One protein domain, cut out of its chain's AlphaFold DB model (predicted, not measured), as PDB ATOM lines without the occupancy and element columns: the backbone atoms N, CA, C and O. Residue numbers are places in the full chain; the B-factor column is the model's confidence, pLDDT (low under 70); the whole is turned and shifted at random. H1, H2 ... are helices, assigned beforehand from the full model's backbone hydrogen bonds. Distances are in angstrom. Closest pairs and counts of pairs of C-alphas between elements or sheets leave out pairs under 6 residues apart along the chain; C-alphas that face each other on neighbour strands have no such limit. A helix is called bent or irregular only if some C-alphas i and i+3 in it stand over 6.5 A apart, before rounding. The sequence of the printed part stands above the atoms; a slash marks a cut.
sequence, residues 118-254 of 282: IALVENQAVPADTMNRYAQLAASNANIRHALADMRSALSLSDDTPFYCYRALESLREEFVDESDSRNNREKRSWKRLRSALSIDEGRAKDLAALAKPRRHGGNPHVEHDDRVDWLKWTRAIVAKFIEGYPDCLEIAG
ATOM      1  N   ILE A 118      22.623 -33.150  41.190       86.50
ATOM      2  CA  ILE A 118      23.693 -34.170  41.200       86.50
ATOM      3  C   ILE A 118      23.147 -35.595  41.006       86.50
ATOM      4  O   ILE A 118      23.876 -36.587  41.183       86.50
ATOM      5  N   ALA A 119      21.854 -35.714  40.703       86.88
ATOM      6  CA  ALA A 119      21.222 -36.985  40.402       86.88
ATOM      7  C   ALA A 119      21.768 -37.537  39.076       86.88
ATOM      8  O   ALA A 119      22.006 -36.797  38.127       86.88
ATOM      9  N   LEU A 120      21.984 -38.854  39.020       85.38
ATOM     10  CA  LEU A 120      22.425 -39.544  37.797       85.38
ATOM     11  C   LEU A 120      21.240 -40.050  36.957       85.38
ATOM     12  O   LEU A 120      21.433 -40.603  35.880       85.38
ATOM     13  N   VAL A 121      20.019 -39.901  37.473       85.62
ATOM     14  CA  VAL A 121      18.762 -40.312  36.845       85.62
ATOM     15  C   VAL A 121      17.701 -39.249  37.117       85.62
ATOM     16  O   VAL A 121      17.740 -38.587  38.152       85.62
ATOM     17  N   GLU A 122      16.744 -39.101  36.202       78.94
ATOM     18  CA  GLU A 122      15.685 -38.082  36.296       78.94
ATOM     19  C   GLU A 122      14.549 -38.473  37.257       78.94
ATOM     20  O   GLU A 122      13.876 -37.611  37.817       78.94
ATOM     21  N   ASN A 123      14.340 -39.776  37.477       80.50
ATOM     22  CA  ASN A 123      13.240 -40.316  38.279       80.50
ATOM     23  C   ASN A 123      13.730 -40.930  39.598       80.50
ATOM     24  O   ASN A 123      14.912 -41.210  39.781       80.50
ATOM     25  N   GLN A 124      12.799 -41.240  40.506       81.12
ATOM     26  CA  GLN A 124      13.099 -41.922  41.778       81.12
ATOM     27  C   GLN A 124      13.498 -43.403  41.618       81.12
ATOM     28  O   GLN A 124      13.803 -44.068  42.606       81.12
ATOM     29  N   ALA A 125      13.495 -43.928  40.390       87.88
ATOM     30  CA  ALA A 125      13.852 -45.305  40.079       87.88
ATOM     31  C   ALA A 125      15.076 -45.354  39.157       87.88
ATOM     32  O   ALA A 125      15.113 -44.700  38.114       87.88
ATOM     33  N   VAL A 126      16.058 -46.173  39.535       89.88
ATOM     34  CA  VAL A 126      17.220 -46.503  38.700       89.88
ATOM     35  C   VAL A 126      16.859 -47.707  37.818       89.88
ATOM     36  O   VAL A 126      16.264 -48.657  38.338       89.88
ATOM     37  N   PRO A 127      17.206 -47.716  36.515       93.56
ATOM     38  CA  PRO A 127      16.995 -48.879  35.653       93.56
ATOM     39  C   PRO A 127      17.571 -50.166  36.256       93.56
ATOM     40  O   PRO A 127      18.654 -50.148  36.846       93.56
ATOM     41  N   ALA A 128      16.857 -51.283  36.090       95.44
ATOM     42  CA  ALA A 128      17.193 -52.550  36.741       95.44
ATOM     43  C   ALA A 128      18.620 -53.020  36.427       95.44
ATOM     44  O   ALA A 128      19.340 -53.400  37.344       95.44
ATOM     45  N   ASP A 129      19.063 -52.930  35.171       95.31
ATOM     46  CA  ASP A 129      20.413 -53.351  34.775       95.31
ATOM     47  C   ASP A 129      21.499 -52.516  35.464       95.31
ATOM     48  O   ASP A 129      22.460 -53.065  36.012       95.31
ATOM     49  N   THR A 130      21.311 -51.194  35.525       94.44
ATOM     50  CA  THR A 130      22.206 -50.283  36.246       94.44
ATOM     51  C   THR A 130      22.225 -50.612  37.737       94.44
ATOM     52  O   THR A 130      23.297 -50.766  38.324       94.44
ATOM     53  N   MET A 131      21.054 -50.776  38.359       95.44
ATOM     54  CA  MET A 131      20.960 -51.071  39.788       95.44
ATOM     55  C   MET A 131      21.578 -52.434  40.132       95.44
ATOM     56  O   MET A 131      22.345 -52.534  41.088       95.44
ATOM     57  N   ASN A 132      21.305 -53.467  39.329       97.19
ATOM     58  CA  ASN A 132      21.850 -54.812  39.501       97.19
ATOM     59  C   ASN A 132      23.373 -54.811  39.381       97.19
ATOM     60  O   ASN A 132      24.050 -55.437  40.196       97.19
ATOM     61  N   ARG A 133      23.928 -54.064  38.419       96.44
ATOM     62  CA  ARG A 133      25.378 -53.903  38.279       96.44
ATOM     63  C   ARG A 133      26.001 -53.290  39.532       96.44
ATOM     64  O   ARG A 133      26.948 -53.854  40.078       96.44
ATOM     65  N   TYR A 134      25.464 -52.162  39.998       97.38
ATOM     66  CA  TYR A 134      25.966 -51.482  41.196       97.38
ATOM     67  C   TYR A 134      25.840 -52.373  42.436       97.38
ATOM     68  O   TYR A 134      26.796 -52.495  43.199       97.38
ATOM     69  N   ALA A 135      24.695 -53.036  42.618       97.69
ATOM     70  CA  ALA A 135      24.452 -53.937  43.740       97.69
ATOM     71  C   ALA A 135      25.407 -55.138  43.734       97.69
ATOM     72  O   ALA A 135      25.998 -55.445  44.768       97.69
ATOM     73  N   GLN A 136      25.603 -55.783  42.582       98.06
ATOM     74  CA  GLN A 136      26.488 -56.939  42.449       98.06
ATOM     75  C   GLN A 136      27.947 -56.566  42.730       98.06
ATOM     76  O   GLN A 136      28.617 -57.255  43.497       98.06
ATOM     77  N   LEU A 137      28.432 -55.467  42.142       98.12
ATOM     78  CA  LEU A 137      29.802 -54.995  42.351       98.12
ATOM     79  C   LEU A 137      30.027 -54.528  43.788       98.12
ATOM     80  O   LEU A 137      31.046 -54.859  44.384       98.12
ATOM     81  N   ALA A 138      29.065 -53.827  44.387       97.94
ATOM     82  CA  ALA A 138      29.115 -53.518  45.807       97.94
ATOM     83  C   ALA A 138      29.138 -54.816  46.640       97.94
ATOM     84  O   ALA A 138      29.959 -54.962  47.535       97.94
ATOM     85  N   ALA A 139      28.317 -55.821  46.353       97.88
ATOM     86  CA  ALA A 139      28.324 -57.061  47.131       97.88
ATOM     87  C   ALA A 139      29.680 -57.798  47.078       97.88
ATOM     88  O   ALA A 139      30.144 -58.293  48.107       97.88
ATOM     89  N   SER A 140      30.352 -57.822  45.923       97.44
ATOM     90  CA  SER A 140      31.597 -58.579  45.731       97.44
ATOM     91  C   SER A 140      32.889 -57.782  45.940       97.44
ATOM     92  O   SER A 140      33.926 -58.392  46.188       97.44
ATOM     93  N   ASN A 141      32.858 -56.447  45.890       97.94
ATOM     94  CA  ASN A 141      34.053 -55.602  45.957       97.94
ATOM     95  C   ASN A 141      33.974 -54.589  47.116       97.94
ATOM     96  O   ASN A 141      33.155 -53.667  47.121       97.94
ATOM     97  N   ALA A 142      34.860 -54.745  48.107       98.12
ATOM     98  CA  ALA A 142      34.890 -53.887  49.292       98.12
ATOM     99  C   ALA A 142      35.239 -52.426  48.973       98.12
ATOM    100  O   ALA A 142      34.653 -51.524  49.565       98.12
ATOM    101  N   ASN A 143      36.130 -52.192  48.012       98.31
ATOM    102  CA  ASN A 143      36.556 -50.859  47.605       98.31
ATOM    103  C   ASN A 143      35.411 -50.077  46.949       98.31
ATOM    104  O   ASN A 143      35.194 -48.910  47.273       98.31
ATOM    105  N   ILE A 144      34.594 -50.742  46.124       98.50
ATOM    106  CA  ILE A 144      33.367 -50.149  45.568       98.50
ATOM    107  C   ILE A 144      32.347 -49.857  46.678       98.50
ATOM    108  O   ILE A 144      31.763 -48.772  46.697       98.50
ATOM    109  N   ARG A 145      32.153 -50.767  47.648       98.31
ATOM    110  CA  ARG A 145      31.271 -50.481  48.802       98.31
ATOM    111  C   ARG A 145      31.727 -49.279  49.600       98.31
ATOM    112  O   ARG A 145      30.885 -48.470  49.979       98.31
ATOM    113  N   HIS A 146      33.022 -49.187  49.890       98.56
ATOM    114  CA  HIS A 146      33.580 -48.074  50.647       98.56
ATOM    115  C   HIS A 146      33.408 -46.768  49.880       98.56
ATOM    116  O   HIS A 146      32.875 -45.825  50.450       98.56
ATOM    117  N   ALA A 147      33.696 -46.744  48.574       98.62
ATOM    118  CA  ALA A 147      33.470 -45.563  47.748       98.62
ATOM    119  C   ALA A 147      32.000 -45.108  47.757       98.62
ATOM    120  O   ALA A 147      31.721 -43.928  47.951       98.62
ATOM    121  N   LEU A 148      31.041 -46.030  47.616       98.31
ATOM    122  CA  LEU A 148      29.610 -45.704  47.696       98.31
ATOM    123  C   LEU A 148      29.192 -45.229  49.100       98.31
ATOM    124  O   LEU A 148      28.380 -44.311  49.228       98.31
ATOM    125  N   ALA A 149      29.742 -45.833  50.156       98.06
ATOM    126  CA  ALA A 149      29.484 -45.431  51.536       98.06
ATOM    127  C   ALA A 149      30.065 -44.044  51.850       98.06
ATOM    128  O   ALA A 149      29.387 -43.250  52.500       98.06
ATOM    129  N   ASP A 150      31.265 -43.744  51.356       98.50
ATOM    130  CA  ASP A 150      31.903 -42.434  51.456       98.50
ATOM    131  C   ASP A 150      31.093 -41.385  50.683       98.50
ATOM    132  O   ASP A 150      30.815 -40.315  51.217       98.50
ATOM    133  N   MET A 151      30.580 -41.706  49.487       97.44
ATOM    134  CA  MET A 151      29.684 -40.792  48.766       97.44
ATOM    135  C   MET A 151      28.392 -40.496  49.531       97.44
ATOM    136  O   MET A 151      27.920 -39.362  49.511       97.44
ATOM    137  N   ARG A 152      27.814 -41.488  50.220       95.06
ATOM    138  CA  ARG A 152      26.671 -41.253  51.114       95.06
ATOM    139  C   ARG A 152      27.060 -40.318  52.260       95.06
ATOM    140  O   ARG A 152      26.327 -39.376  52.529       95.06
ATOM    141  N   SER A 153      28.205 -40.543  52.902       94.56
ATOM    142  CA  SER A 153      28.685 -39.672  53.983       94.56
ATOM    143  C   SER A 153      28.921 -38.235  53.505       94.56
ATOM    144  O   SER A 153      28.535 -37.308  54.204       94.56
ATOM    145  N   ALA A 154      29.458 -38.037  52.298       94.19
ATOM    146  CA  ALA A 154      29.638 -36.713  51.693       94.19
ATOM    147  C   ALA A 154      28.301 -35.971  51.464       94.19
ATOM    148  O   ALA A 154      28.215 -34.749  51.590       94.19
ATOM    149  N   LEU A 155      27.228 -36.703  51.144       90.31
ATOM    150  CA  LEU A 155      25.885 -36.128  51.008       90.31
ATOM    151  C   LEU A 155      25.286 -35.713  52.359       90.31
ATOM    152  O   LEU A 155      24.552 -34.728  52.403       90.31
ATOM    153  N   SER A 156      25.603 -36.447  53.428       87.19
ATOM    154  CA  SER A 156      25.045 -36.248  54.774       87.19
ATOM    155  C   SER A 156      25.865 -35.325  55.676       87.19
ATOM    156  O   SER A 156      25.345 -34.829  56.663       87.19
ATOM    157  N   LEU A 157      27.158 -35.135  55.415       88.44
ATOM    158  CA  LEU A 157      28.052 -34.380  56.295       88.44
ATOM    159  C   LEU A 157      28.642 -33.213  55.516       88.44
ATOM    160  O   LEU A 157      29.692 -33.342  54.888       88.44
ATOM    161  N   SER A 158      27.920 -32.089  55.536       85.31
ATOM    162  CA  SER A 158      28.226 -30.919  54.710       85.31
ATOM    163  C   SER A 158      29.669 -30.433  54.889       85.31
ATOM    164  O   SER A 158      30.399 -30.382  53.896       85.31
ATOM    165  N   ASP A 159      30.110 -30.232  56.132       85.12
ATOM    166  CA  ASP A 159      31.469 -29.773  56.468       85.12
ATOM    167  C   ASP A 159      32.568 -30.774  56.062       85.12
ATOM    168  O   ASP A 159      33.683 -30.399  55.709       85.12
ATOM    169  N   ASP A 160      32.240 -32.068  56.034       91.38
ATOM    170  CA  ASP A 160      33.187 -33.144  55.730       91.38
ATOM    171  C   ASP A 160      33.134 -33.597  54.262       91.38
ATOM    172  O   ASP A 160      33.772 -34.589  53.886       91.38
ATOM    173  N   THR A 161      32.397 -32.887  53.401       94.19
ATOM    174  CA  THR A 161      32.185 -33.307  52.007       94.19
ATOM    175  C   THR A 161      33.500 -33.559  51.261       94.19
ATOM    176  O   THR A 161      33.654 -34.658  50.719       94.19
ATOM    177  N   PRO A 162      34.488 -32.636  51.242       95.81
ATOM    178  CA  PRO A 162      35.736 -32.876  50.516       95.81
ATOM    179  C   PRO A 162      36.517 -34.070  51.073       95.81
ATOM    180  O   PRO A 162      37.121 -34.833  50.317       95.81
ATOM    181  N   PHE A 163      36.473 -34.275  52.393       96.50
ATOM    182  CA  PHE A 163      37.121 -35.409  53.040       96.50
ATOM    183  C   PHE A 163      36.543 -36.739  52.550       96.50
ATOM    184  O   PHE A 163      37.304 -37.609  52.113       96.50
ATOM    185  N   TYR A 164      35.219 -36.892  52.569       97.69
ATOM    186  CA  TYR A 164      34.573 -38.120  52.109       97.69
ATOM    187  C   TYR A 164      34.665 -38.305  50.590       97.69
ATOM    188  O   TYR A 164      34.906 -39.420  50.132       97.69
ATOM    189  N   CYS A 165      34.589 -37.231  49.800       98.19
ATOM    190  CA  CYS A 165      34.851 -37.302  48.363       98.19
ATOM    191  C   CYS A 165      36.266 -37.832  48.072       98.19
ATOM    192  O   CYS A 165      36.450 -38.703  47.223       98.19
ATOM    193  N   TYR A 166      37.276 -37.357  48.805       98.00
ATOM    194  CA  TYR A 166      38.644 -37.841  48.641       98.00
ATOM    195  C   TYR A 166      38.799 -39.305  49.079       98.00
ATOM    196  O   TYR A 166      39.439 -40.093  48.382       98.00
ATOM    197  N   ARG A 167      38.160 -39.694  50.191       98.06
ATOM    198  CA  ARG A 167      38.128 -41.086  50.662       98.06
ATOM    199  C   ARG A 167      37.479 -42.045  49.665       98.06
ATOM    200  O   ARG A 167      37.970 -43.164  49.497       98.06
ATOM    201  N   ALA A 168      36.447 -41.599  48.952       98.62
ATOM    202  CA  ALA A 168      35.851 -42.391  47.886       98.62
ATOM    203  C   ALA A 168      36.873 -42.677  46.771       98.62
ATOM    204  O   ALA A 168      37.005 -43.822  46.339       98.62
ATOM    205  N   LEU A 169      37.655 -41.670  46.357       98.56
ATOM    206  CA  LEU A 169      38.721 -41.851  45.363       98.56
ATOM    207  C   LEU A 169      39.851 -42.758  45.866       98.56
ATOM    208  O   LEU A 169      40.358 -43.573  45.099       98.56
ATOM    209  N   GLU A 170      40.237 -42.649  47.140       98.19
ATOM    210  CA  GLU A 170      41.218 -43.555  47.752       98.19
ATOM    211  C   GLU A 170      40.733 -45.001  47.774       98.19
ATOM    212  O   GLU A 170      41.515 -45.897  47.467       98.19
ATOM    213  N   SER A 171      39.455 -45.230  48.087       98.50
ATOM    214  CA  SER A 171      38.869 -46.569  48.049       98.50
ATOM    215  C   SER A 171      38.981 -47.162  46.644       98.50
ATOM    216  O   SER A 171      39.460 -48.278  46.491       98.50
ATOM    217  N   LEU A 172      38.646 -46.400  45.597       98.50
ATOM    218  CA  LEU A 172      38.813 -46.863  44.212       98.50
ATOM    219  C   LEU A 172      40.283 -47.063  43.817       98.50
ATOM    220  O   LEU A 172      40.594 -47.988  43.069       98.50
ATOM    221  N   ARG A 173      41.203 -46.226  44.318       97.75
ATOM    222  CA  ARG A 173      42.647 -46.357  44.059       97.75
ATOM    223  C   ARG A 173      43.189 -47.716  44.489       97.75
ATOM    224  O   ARG A 173      44.113 -48.207  43.841       97.75
ATOM    225  N   GLU A 174      42.662 -48.305  45.558       97.62
ATOM    226  CA  GLU A 174      43.124 -49.610  46.045       97.62
ATOM    227  C   GLU A 174      42.994 -50.715  44.981       97.62
ATOM    228  O   GLU A 174      43.844 -51.596  44.927       97.62
ATOM    229  N   GLU A 175      42.051 -50.610  44.037       97.38
ATOM    230  CA  GLU A 175      41.938 -51.542  42.898       97.38
ATOM    231  C   GLU A 175      43.077 -51.399  41.868       97.38
ATOM    232  O   GLU A 175      43.293 -52.283  41.044       97.38
ATOM    233  N   PHE A 176      43.825 -50.295  41.913       96.62
ATOM    234  CA  PHE A 176      44.980 -50.020  41.052       96.62
ATOM    235  C   PHE A 176      46.326 -50.246  41.761       96.62
ATOM    236  O   PHE A 176      47.390 -49.889  41.226       96.62
ATOM    237  N   VAL A 177      46.307 -50.786  42.984       95.44
ATOM    238  CA  VAL A 177      47.517 -51.192  43.702       95.44
ATOM    239  C   VAL A 177      48.078 -52.462  43.069       95.44
ATOM    240  O   VAL A 177      47.373 -53.437  42.842       95.44
ATOM    241  N   ASP A 178      49.377 -52.439  42.791       93.56
ATOM    242  CA  ASP A 178      50.111 -53.559  42.214       93.56
ATOM    243  C   ASP A 178      51.191 -53.983  43.208       93.56
ATOM    244  O   ASP A 178      52.043 -53.180  43.603       93.56
ATOM    245  N   GLU A 179      51.149 -55.241  43.640       92.12
ATOM    246  CA  GLU A 179      52.091 -55.770  44.629       92.12
ATOM    247  C   GLU A 179      53.534 -55.827  44.112       92.12
ATOM    248  O   GLU A 179      54.467 -55.814  44.918       92.12
ATOM    249  N   SER A 180      53.736 -55.804  42.789       92.62
ATOM    250  CA  SER A 180      55.066 -55.688  42.184       92.62
ATOM    251  C   SER A 180      55.683 -54.291  42.344       92.62
ATOM    252  O   SER A 180      56.901 -54.130  42.215       92.62
ATOM    253  N   ASP A 181      54.881 -53.270  42.672       92.50
ATOM    254  CA  ASP A 181      55.389 -51.932  42.945       92.50
ATOM    255  C   ASP A 181      56.214 -51.911  44.235       92.50
ATOM    256  O   ASP A 181      55.768 -52.348  45.303       92.50
ATOM    257  N   SER A 182      57.387 -51.270  44.171       93.06
ATOM    258  CA  SER A 182      58.179 -50.973  45.367       93.06
ATOM    259  C   SER A 182      57.327 -50.220  46.392       93.06
ATOM    260  O   SER A 182      56.649 -49.251  46.028       93.06
ATOM    261  N   ARG A 183      57.436 -50.586  47.674       91.25
ATOM    262  CA  ARG A 183      56.677 -49.973  48.779       91.25
ATOM    263  C   ARG A 183      56.699 -48.438  48.759       91.25
ATOM    264  O   ARG A 183      55.666 -47.817  48.967       91.25
ATOM    265  N   ASN A 184      57.843 -47.839  48.426       90.44
ATOM    266  CA  ASN A 184      58.033 -46.382  48.415       90.44
ATOM    267  C   ASN A 184      57.321 -45.656  47.256       90.44
ATOM    268  O   ASN A 184      57.138 -44.448  47.327       90.44
ATOM    269  N   ASN A 185      56.935 -46.361  46.187       93.31
ATOM    270  CA  ASN A 185      56.290 -45.764  45.008       93.31
ATOM    271  C   ASN A 185      54.875 -46.291  44.744       93.31
ATOM    272  O   ASN A 185      54.194 -45.753  43.872       93.31
ATOM    273  N   ARG A 186      54.428 -47.320  45.470       93.56
ATOM    274  CA  ARG A 186      53.139 -47.998  45.267       93.56
ATOM    275  C   ARG A 186      51.952 -47.035  45.281       93.56
ATOM    276  O   ARG A 186      51.132 -47.042  44.366       93.56
ATOM    277  N   GLU A 187      51.901 -46.144  46.264       94.44
ATOM    278  CA  GLU A 187      50.851 -45.124  46.352       94.44
ATOM    279  C   GLU A 187      50.870 -44.203  45.120       94.44
ATOM    280  O   GLU A 187      49.876 -44.080  44.406       94.44
ATOM    281  N   LYS A 188      52.032 -43.624  44.797       94.75
ATOM    282  CA  LYS A 188      52.200 -42.737  43.637       94.75
ATOM    283  C   LYS A 188      51.822 -43.422  42.317       94.75
ATOM    284  O   LYS A 188      51.208 -42.789  41.457       94.75
ATOM    285  N   ARG A 189      52.190 -44.696  42.136       95.81
ATOM    286  CA  ARG A 189      51.877 -45.469  40.922       95.81
ATOM    287  C   ARG A 189      50.393 -45.815  40.834       95.81
ATOM    288  O   ARG A 189      49.811 -45.566  39.783       95.81
ATOM    289  N   SER A 190      49.767 -46.280  41.916       96.69
ATOM    290  CA  SER A 190      48.320 -46.563  41.938       96.69
ATOM    291  C   SER A 190      47.474 -45.309  41.672       96.69
ATOM    292  O   SER A 190      46.558 -45.357  40.855       96.69
ATOM    293  N   TRP A 191      47.842 -44.146  42.228       97.31
ATOM    294  CA  TRP A 191      47.208 -42.868  41.873       97.31
ATOM    295  C   TRP A 191      47.372 -42.522  40.394       97.31
ATOM    296  O   TRP A 191      46.428 -42.049  39.767       97.31
ATOM    297  N   LYS A 192      48.565 -42.726  39.819       96.56
ATOM    298  CA  LYS A 192      48.789 -42.483  38.387       96.56
ATOM    299  C   LYS A 192      47.900 -43.394  37.534       96.56
ATOM    300  O   LYS A 192      47.257 -42.896  36.619       96.56
ATOM    301  N   ARG A 193      47.829 -44.688  37.865       97.12
ATOM    302  CA  ARG A 193      46.984 -45.683  37.186       97.12
ATOM    303  C   ARG A 193      45.499 -45.299  37.225       97.12
ATOM    304  O   ARG A 193      44.893 -45.186  36.164       97.12
ATOM    305  N   LEU A 194      44.959 -44.994  38.411       97.50
ATOM    306  CA  LEU A 194      43.577 -44.526  38.584       97.50
ATOM    307  C   LEU A 194      43.287 -43.297  37.710       97.50
ATOM    308  O   LEU A 194      42.294 -43.258  36.982       97.50
ATOM    309  N   ARG A 195      44.169 -42.290  37.761       96.88
ATOM    310  CA  ARG A 195      43.974 -41.046  37.008       96.88
ATOM    311  C   ARG A 195      44.016 -41.264  35.502       96.88
ATOM    312  O   ARG A 195      43.188 -40.692  34.800       96.88
ATOM    313  N   SER A 196      44.932 -42.101  35.020       96.06
ATOM    314  CA  SER A 196      45.005 -42.475  33.607       96.06
ATOM    315  C   SER A 196      43.747 -43.217  33.149       96.06
ATOM    316  O   SER A 196      43.154 -42.819  32.152       96.06
ATOM    317  N   ALA A 197      43.292 -44.223  33.903       96.75
ATOM    318  CA  ALA A 197      42.117 -45.024  33.555       96.75
ATOM    319  C   ALA A 197      40.818 -44.205  33.517       96.75
ATOM    320  O   ALA A 197      39.978 -44.385  32.636       96.75
ATOM    321  N   LEU A 198      40.645 -43.284  34.467       96.50
ATOM    322  CA  LEU A 198      39.406 -42.519  34.616       96.50
ATOM    323  C   LEU A 198      39.492 -41.097  34.056       96.50
ATOM    324  O   LEU A 198      38.508 -40.361  34.127       96.50
ATOM    325  N   SER A 199      40.613 -40.724  33.433       95.75
ATOM    326  CA  SER A 199      40.853 -39.378  32.886       95.75
ATOM    327  C   SER A 199      40.691 -38.275  33.944       95.75
ATOM    328  O   SER A 199      40.076 -37.240  33.697       95.75
ATOM    329  N   ILE A 200      41.202 -38.523  35.152       97.12
ATOM    330  CA  ILE A 200      41.111 -37.589  36.280       97.12
ATOM    331  C   ILE A 200      42.233 -36.557  36.172       97.12
ATOM    332  O   ILE A 200      43.415 -36.914  36.112       97.12
ATOM    333  N   ASP A 201      41.860 -35.280  36.227       96.31
ATOM    334  CA  ASP A 201      42.811 -34.173  36.292       96.31
ATOM    335  C   ASP A 201      43.662 -34.222  37.576       96.31
ATOM    336  O   ASP A 201      43.153 -34.384  38.688       96.31
ATOM    337  N   GLU A 202      44.984 -34.088  37.424       95.06
ATOM    338  CA  GLU A 202      45.917 -34.156  38.555       95.06
ATOM    339  C   GLU A 202      45.783 -32.958  39.493       95.06
ATOM    340  O   GLU A 202      45.911 -33.135  40.704       95.06
ATOM    341  N   GLY A 203      45.564 -31.760  38.940       96.81
ATOM    342  CA  GLY A 203      45.426 -30.528  39.715       96.81
ATOM    343  C   GLY A 203      44.221 -30.617  40.639       96.81
ATOM    344  O   GLY A 203      44.371 -30.595  41.856       96.81
ATOM    345  N   ARG A 204      43.053 -30.905  40.067       96.81
ATOM    346  CA  ARG A 204      41.791 -31.040  40.797       96.81
ATOM    347  C   ARG A 204      41.823 -32.146  41.852       96.81
ATOM    348  O   ARG A 204      41.276 -31.981  42.939       96.81
ATOM    349  N   ALA A 205      42.500 -33.265  41.576       96.50
ATOM    350  CA  ALA A 205      42.708 -34.313  42.576       96.50
ATOM    351  C   ALA A 205      43.607 -33.858  43.740       96.50
ATOM    352  O   ALA A 205      43.362 -34.245  44.884       96.50
ATOM    353  N   LYS A 206      44.634 -33.039  43.473       96.56
ATOM    354  CA  LYS A 206      45.482 -32.440  44.517       96.56
ATOM    355  C   LYS A 206      44.726 -31.397  45.334       96.56
ATOM    356  O   LYS A 206      44.897 -31.385  46.549       96.56
ATOM    357  N   ASP A 207      43.883 -30.590  44.699       96.38
ATOM    358  CA  ASP A 207      43.061 -29.589  45.383       96.38
ATOM    359  C   ASP A 207      42.100 -30.264  46.368       96.38
ATOM    360  O   ASP A 207      42.075 -29.929  47.553       96.38
ATOM    361  N   LEU A 208      41.404 -31.320  45.924       96.38
ATOM    362  CA  LEU A 208      40.555 -32.121  46.804       96.38
ATOM    363  C   LEU A 208      41.356 -32.752  47.958       96.38
ATOM    364  O   LEU A 208      40.918 -32.732  49.110       96.38
ATOM    365  N   ALA A 209      42.547 -33.292  47.677       95.44
ATOM    366  CA  ALA A 209      43.414 -33.864  48.707       95.44
ATOM    367  C   ALA A 209      43.862 -32.814  49.741       95.44
ATOM    368  O   ALA A 209      43.950 -33.116  50.935       95.44
ATOM    369  N   ALA A 210      44.131 -31.581  49.303       94.94
ATOM    370  CA  ALA A 210      44.501 -30.473  50.174       94.94
ATOM    371  C   ALA A 210      43.354 -30.080  51.115       94.94
ATOM    372  O   ALA A 210      43.610 -29.845  52.293       94.94
ATOM    373  N   LEU A 211      42.106 -30.101  50.634       94.50
ATOM    374  CA  LEU A 211      40.910 -29.874  51.456       94.50
ATOM    375  C   LEU A 211      40.635 -31.032  52.429       94.50
ATOM    376  O   LEU A 211      40.236 -30.812  53.570       94.50
ATOM    377  N   ALA A 212      40.895 -32.276  52.020       94.31
ATOM    378  CA  ALA A 212      40.683 -33.452  52.864       94.31
ATOM    379  C   ALA A 212      41.736 -33.608  53.980       94.31
ATOM    380  O   ALA A 212      41.468 -34.226  55.017       94.31
ATOM    381  N   LYS A 213      42.956 -33.093  53.775       93.81
ATOM    382  CA  LYS A 213      44.094 -33.304  54.680       93.81
ATOM    383  C   LYS A 213      43.898 -32.703  56.082       93.81
ATOM    384  O   LYS A 213      44.145 -33.439  57.038       93.81
ATOM    385  N   PRO A 214      43.459 -31.442  56.265       92.12
ATOM    386  CA  PRO A 214      43.229 -30.873  57.593       92.12
ATOM    387  C   PRO A 214      42.311 -31.741  58.450       92.12
ATOM    388  O   PRO A 214      42.636 -32.019  59.604       92.12
ATOM    389  N   ARG A 215      41.228 -32.262  57.863       89.56
ATOM    390  CA  ARG A 215      40.250 -33.084  58.578       89.56
ATOM    391  C   ARG A 215      40.833 -34.378  59.145       89.56
ATOM    392  O   ARG A 215      40.494 -34.766  60.263       89.56
ATOM    393  N   ARG A 216      41.783 -34.999  58.436       85.75
ATOM    394  CA  ARG A 216      42.544 -36.182  58.907       85.75
ATOM    395  C   ARG A 216      43.393 -35.902  60.140       85.75
ATOM    396  O   ARG A 216      43.751 -36.828  60.861       85.75
ATOM    397  N   HIS A 217      43.734 -34.640  60.357       89.12
ATOM    398  CA  HIS A 217      44.537 -34.174  61.478       89.12
ATOM    399  C   HIS A 217      43.695 -33.416  62.518       89.12
ATOM    400  O   HIS A 217      44.254 -32.727  63.363       89.12
ATOM    401  N   GLY A 218      42.361 -33.549  62.463       84.88
ATOM    402  CA  GLY A 218      41.431 -32.928  63.412       84.88
ATOM    403  C   GLY A 218      41.084 -31.464  63.123       84.88
ATOM    404  O   GLY A 218      40.402 -30.843  63.928       84.88
ATOM    405  N   GLY A 219      41.535 -30.906  61.996       86.00
ATOM    406  CA  GLY A 219      41.116 -29.579  61.542       86.00
ATOM    407  C   GLY A 219      39.698 -29.578  60.960       86.00
ATOM    408  O   GLY A 219      39.189 -30.626  60.566       86.00
ATOM    409  N   ASN A 220      39.093 -28.394  60.860       79.94
ATOM    410  CA  ASN A 220      37.768 -28.193  60.268       79.94
ATOM    411  C   ASN A 220      37.829 -27.090  59.192       79.94
ATOM    412  O   ASN A 220      37.610 -25.921  59.511       79.94
ATOM    413  N   PRO A 221      38.256 -27.408  57.955       80.38
ATOM    414  CA  PRO A 221      38.287 -26.420  56.887       80.38
ATOM    415  C   PRO A 221      36.854 -26.073  56.476       80.38
ATOM    416  O   PRO A 221      36.081 -26.960  56.133       80.38
ATOM    417  N   HIS A 222      36.515 -24.784  56.488       82.50
ATOM    418  CA  HIS A 222      35.241 -24.327  55.947       82.50
ATOM    419  C   HIS A 222      35.241 -24.463  54.420       82.50
ATOM    420  O   HIS A 222      36.233 -24.121  53.769       82.50
ATOM    421  N   VAL A 223      34.140 -24.969  53.864       85.50
ATOM    422  CA  VAL A 223      33.912 -25.102  52.421       85.50
ATOM    423  C   VAL A 223      32.538 -24.526  52.115       85.50
ATOM    424  O   VAL A 223      31.552 -24.918  52.738       85.50
ATOM    425  N   GLU A 224      32.484 -23.623  51.141       88.19
ATOM    426  CA  GLU A 224      31.243 -22.980  50.719       88.19
ATOM    427  C   GLU A 224      30.255 -23.990  50.118       88.19
ATOM    428  O   GLU A 224      30.634 -25.045  49.594       88.19
ATOM    429  N   HIS A 225      28.963 -23.659  50.164       86.69
ATOM    430  CA  HIS A 225      27.907 -24.550  49.680       86.69
ATOM    431  C   HIS A 225      28.100 -24.969  48.213       86.69
ATOM    432  O   HIS A 225      27.955 -26.147  47.880       86.69
ATOM    433  N   ASP A 226      28.449 -24.018  47.349       88.25
ATOM    434  CA  ASP A 226      28.599 -24.271  45.916       88.25
ATOM    435  C   ASP A 226      29.829 -25.142  45.631       88.25
ATOM    436  O   ASP A 226      29.729 -26.132  44.902       88.25
ATOM    437  N   ASP A 227      30.954 -24.867  46.300       91.50
ATOM    438  CA  ASP A 227      32.163 -25.696  46.221       91.50
ATOM    439  C   ASP A 227      31.871 -27.135  46.662       91.50
ATOM    440  O   ASP A 227      32.290 -28.104  46.022       91.50
ATOM    441  N   ARG A 228      31.103 -27.298  47.745       91.12
ATOM    442  CA  ARG A 228      30.638 -28.603  48.217       91.12
ATOM    443  C   ARG A 228      29.867 -29.351  47.124       91.12
ATOM    444  O   ARG A 228      30.139 -30.533  46.882       91.12
ATOM    445  N   VAL A 229      28.898 -28.695  46.486       91.50
ATOM    446  CA  VAL A 229      28.090 -29.295  45.413       91.50
ATOM    447  C   VAL A 229      28.972 -29.681  44.222       91.50
ATOM    448  O   VAL A 229      28.809 -30.769  43.662       91.50
ATOM    449  N   ASP A 230      29.958 -28.859  43.877       94.62
ATOM    450  CA  ASP A 230      30.901 -29.132  42.794       94.62
ATOM    451  C   ASP A 230      31.818 -30.328  43.080       94.62
ATOM    452  O   ASP A 230      32.066 -31.151  42.186       94.62
ATOM    453  N   TRP A 231      32.275 -30.494  44.325       96.38
ATOM    454  CA  TRP A 231      33.011 -31.691  44.741       96.38
ATOM    455  C   TRP A 231      32.145 -32.946  44.679       96.38
ATOM    456  O   TRP A 231      32.602 -33.978  44.184       96.38
ATOM    457  N   LEU A 232      30.884 -32.864  45.114       95.81
ATOM    458  CA  LEU A 232      29.932 -33.970  44.999       95.81
ATOM    459  C   LEU A 232      29.724 -34.374  43.539       95.81
ATOM    460  O   LEU A 232      29.863 -35.554  43.217       95.81
ATOM    461  N   LYS A 233      29.431 -33.421  42.647       95.88
ATOM    462  CA  LYS A 233      29.238 -33.685  41.208       95.88
ATOM    463  C   LYS A 233      30.452 -34.378  40.608       95.88
ATOM    464  O   LYS A 233      30.326 -35.429  39.979       95.88
ATOM    465  N   TRP A 234      31.632 -33.806  40.838       97.12
ATOM    466  CA  TRP A 234      32.871 -34.293  40.251       97.12
ATOM    467  C   TRP A 234      33.223 -35.707  40.721       97.12
ATOM    468  O   TRP A 234      33.472 -36.592  39.900       97.12
ATOM    469  N   THR A 235      33.187 -35.959  42.030       98.06
ATOM    470  CA  THR A 235      33.532 -37.278  42.570       98.06
ATOM    471  C   THR A 235      32.484 -38.331  42.210       98.06
ATOM    472  O   THR A 235      32.856 -39.448  41.850       98.06
ATOM    473  N   ARG A 236      31.185 -37.990  42.211       96.50
ATOM    474  CA  ARG A 236      30.118 -38.912  41.774       96.50
ATOM    475  C   ARG A 236      30.311 -39.364  40.332       96.50
ATOM    476  O   ARG A 236      30.173 -40.553  40.065       96.50
ATOM    477  N   ALA A 237      30.673 -38.450  39.431       95.88
ATOM    478  CA  ALA A 237      30.947 -38.786  38.035       95.88
ATOM    479  C   ALA A 237      32.132 -39.759  37.896       95.88
ATOM    480  O   ALA A 237      32.072 -40.700  37.107       95.88
ATOM    481  N   ILE A 238      33.188 -39.585  38.699       97.94
ATOM    482  CA  ILE A 238      34.339 -40.500  38.717       97.94
ATOM    483  C   ILE A 238      33.939 -41.885  39.239       97.94
ATOM    484  O   ILE A 238      34.298 -42.893  38.630       97.94
ATOM    485  N   VAL A 239      33.185 -41.945  40.343       98.19
ATOM    486  CA  VAL A 239      32.697 -43.210  40.915       98.19
ATOM    487  C   VAL A 239      31.796 -43.940  39.919       98.19
ATOM    488  O   VAL A 239      31.964 -45.143  39.723       98.19
ATOM    489  N   ALA A 240      30.897 -43.218  39.246       97.19
ATOM    490  CA  ALA A 240      30.036 -43.788  38.216       97.19
ATOM    491  C   ALA A 240      30.852 -44.361  37.050       97.19
ATOM    492  O   ALA A 240      30.722 -45.545  36.742       97.19
ATOM    493  N   LYS A 241      31.788 -43.574  36.497       97.00
ATOM    494  CA  LYS A 241      32.691 -44.012  35.419       97.00
ATOM    495  C   LYS A 241      33.497 -45.254  35.806       97.00
ATOM    496  O   LYS A 241      33.678 -46.148  34.982       97.00
ATOM    497  N   PHE A 242      33.975 -45.329  37.049       98.12
ATOM    498  CA  PHE A 242      34.687 -46.507  37.538       98.12
ATOM    499  C   PHE A 242      33.787 -47.746  37.560       98.12
ATOM    500  O   PHE A 242      34.163 -48.775  37.007       98.12
ATOM    501  N   ILE A 243      32.599 -47.646  38.164       97.88
ATOM    502  CA  ILE A 243      31.661 -48.772  38.287       97.88
ATOM    503  C   ILE A 243      31.173 -49.223  36.908       97.88
ATOM    504  O   ILE A 243      31.069 -50.421  36.653       97.88
ATOM    505  N   GLU A 244      30.900 -48.299  35.993       95.94
ATOM    506  CA  GLU A 244      30.490 -48.596  34.616       95.94
ATOM    507  C   GLU A 244      31.608 -49.271  33.818       95.94
ATOM    508  O   GLU A 244      31.342 -50.246  33.122       95.94
ATOM    509  N   GLY A 245      32.856 -48.825  33.983       96.31
ATOM    510  CA  GLY A 245      34.018 -49.381  33.289       96.31
ATOM    511  C   GLY A 245      34.657 -50.611  33.937       96.31
ATOM    512  O   GLY A 245      35.640 -51.113  33.410       96.31
ATOM    513  N   TYR A 246      34.177 -51.089  35.087       96.69
ATOM    514  CA  TYR A 246      34.803 -52.212  35.796       96.69
ATOM    515  C   TYR A 246      34.524 -53.586  35.134       96.69
ATOM    516  O   TYR A 246      33.376 -53.859  34.777       96.69
ATOM    517  N   PRO A 247      35.495 -54.517  35.052       94.56
ATOM    518  CA  PRO A 247      36.896 -54.394  35.457       94.56
ATOM    519  C   PRO A 247      37.808 -53.821  34.360       94.56
ATOM    520  O   PRO A 247      38.984 -53.594  34.626       94.56
ATOM    521  N   ASP A 248      37.298 -53.582  33.154       94.94
ATOM    522  CA  ASP A 248      38.071 -53.194  31.964       94.94
ATOM    523  C   ASP A 248      38.932 -51.935  32.189       94.94
ATOM    524  O   ASP A 248      40.052 -51.821  31.688       94.94
ATOM    525  N   CYS A 249      38.462 -51.001  33.019       90.69
ATOM    526  CA  CYS A 249      39.207 -49.802  33.401       90.69
ATOM    527  C   CYS A 249      40.532 -50.104  34.132       90.69
ATOM    528  O   CYS A 249      41.437 -49.268  34.120       90.69
ATOM    529  N   LEU A 250      40.683 -51.293  34.724       91.38
ATOM    530  CA  LEU A 250      41.933 -51.751  35.336       91.38
ATOM    531  C   LEU A 250      42.972 -52.166  34.283       91.38
ATOM    532  O   LEU A 250      44.171 -52.019  34.520       91.38
ATOM    533  N   GLU A 251      42.537 -52.637  33.112       84.81
ATOM    534  CA  GLU A 251      43.421 -53.099  32.032       84.81
ATOM    535  C   GLU A 251      44.051 -51.926  31.271       84.81
ATOM    536  O   GLU A 251      45.238 -51.962  30.949       84.81
ATOM    537  N   ILE A 252      43.302 -50.831  31.091       74.00
ATOM    538  CA  ILE A 252      43.788 -49.576  30.479       74.00
ATOM    539  C   ILE A 252      44.980 -48.998  31.263       74.00
ATOM    540  O   ILE A 252      45.882 -48.381  30.699       74.00
ATOM    541  N   ALA A 253      45.023 -49.221  32.578       62.31
ATOM    542  CA  ALA A 253      46.138 -48.799  33.422       62.31
ATOM    543  C   ALA A 253      47.377 -49.720  33.337       62.31
ATOM    544  O   ALA A 253      48.425 -49.384  33.902       62.31
ATOM    545  N   GLY A 254      47.248 -50.879  32.683       54.94
ATOM    546  CA  GLY A 254      48.207 -51.981  32.665       54.94
ATOM    547  C   GLY A 254      49.134 -52.047  31.449       54.94
ATOM    548  O   GLY A 254      50.009 -52.913  31.437       54.94
TER     549      GLY A 254
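Overview. This is residues 118 to 254 of the 282 residues of an uncharacterized protein of Rhodococcus sp. (UniProt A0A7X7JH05). H2, H3 and H6 run side by side as a three-helix bundle, their centres in a triangle. H5 packs aslant on H3 near its first end, H4 crosses near its last end with the short H7 on H4, and H1 makes a corner with H2; residues 121 to 129 stick out. The printed part has 137 residues with seven named helices, H1 to H7 in order, and no named strand: all helix. It is compact, radius of gyration of the C-alphas 15.1 A, spanning 42 by 40 by 23 A.

Arrangement. H1, residues 128 to 140, and H2, residues 142 to 156, touch only at the corner, C-alphas 138 and 145 being closest at 4.8 A. H2 and H3, residues 161 to 176, form a hairpin at a shallow tilt of 9 degrees; closest C-alphas 147 and 168, 4.0 A. H3, the hub, touches four helices. Its residues 172 to 176 alone touch H4, residues 186 to 198, about perpendicular at 82 degrees; closest C-alphas 176 and 190, 4.9 A. Its residues 162 to 166 alone touch H5, residues 202 to 216, at a steep tilt of 64 degrees; closest C-alphas 163 and 212, 4.1 A. H6, residues 225 to 245, runs the same way as H3, at a shallow tilt of 18 degrees; closest C-alphas 165 and 235, 5.9 A. H7, residues 248 to 252, touches residues 196 to 198 of H4 alone; closest C-alphas 249 and 197, 5.6 A. Every O i to N i+4 pair is within hydrogen-bond range in H1, H2, H4, H6 and H7, against 10 of 12 in H3 and 8 of 11 in H5.

Along the chain. H1 begins at C-alpha 128 (17.193, -52.550, 36.741). H3 measures 23.7 A and H6 30.4 A. H5 is only just irregular, C-alphas 211 and 214 being 6.6 A apart. H7 ends at C-alpha 252 (43.788, -49.576, 30.479).

Size, cuts and confidence. The farthest C-alphas, of Asn 123 and Ser 182, are 46.7 A apart. The printed part has no cut and no long link. Residues 253 to 254 have pLDDT under 70.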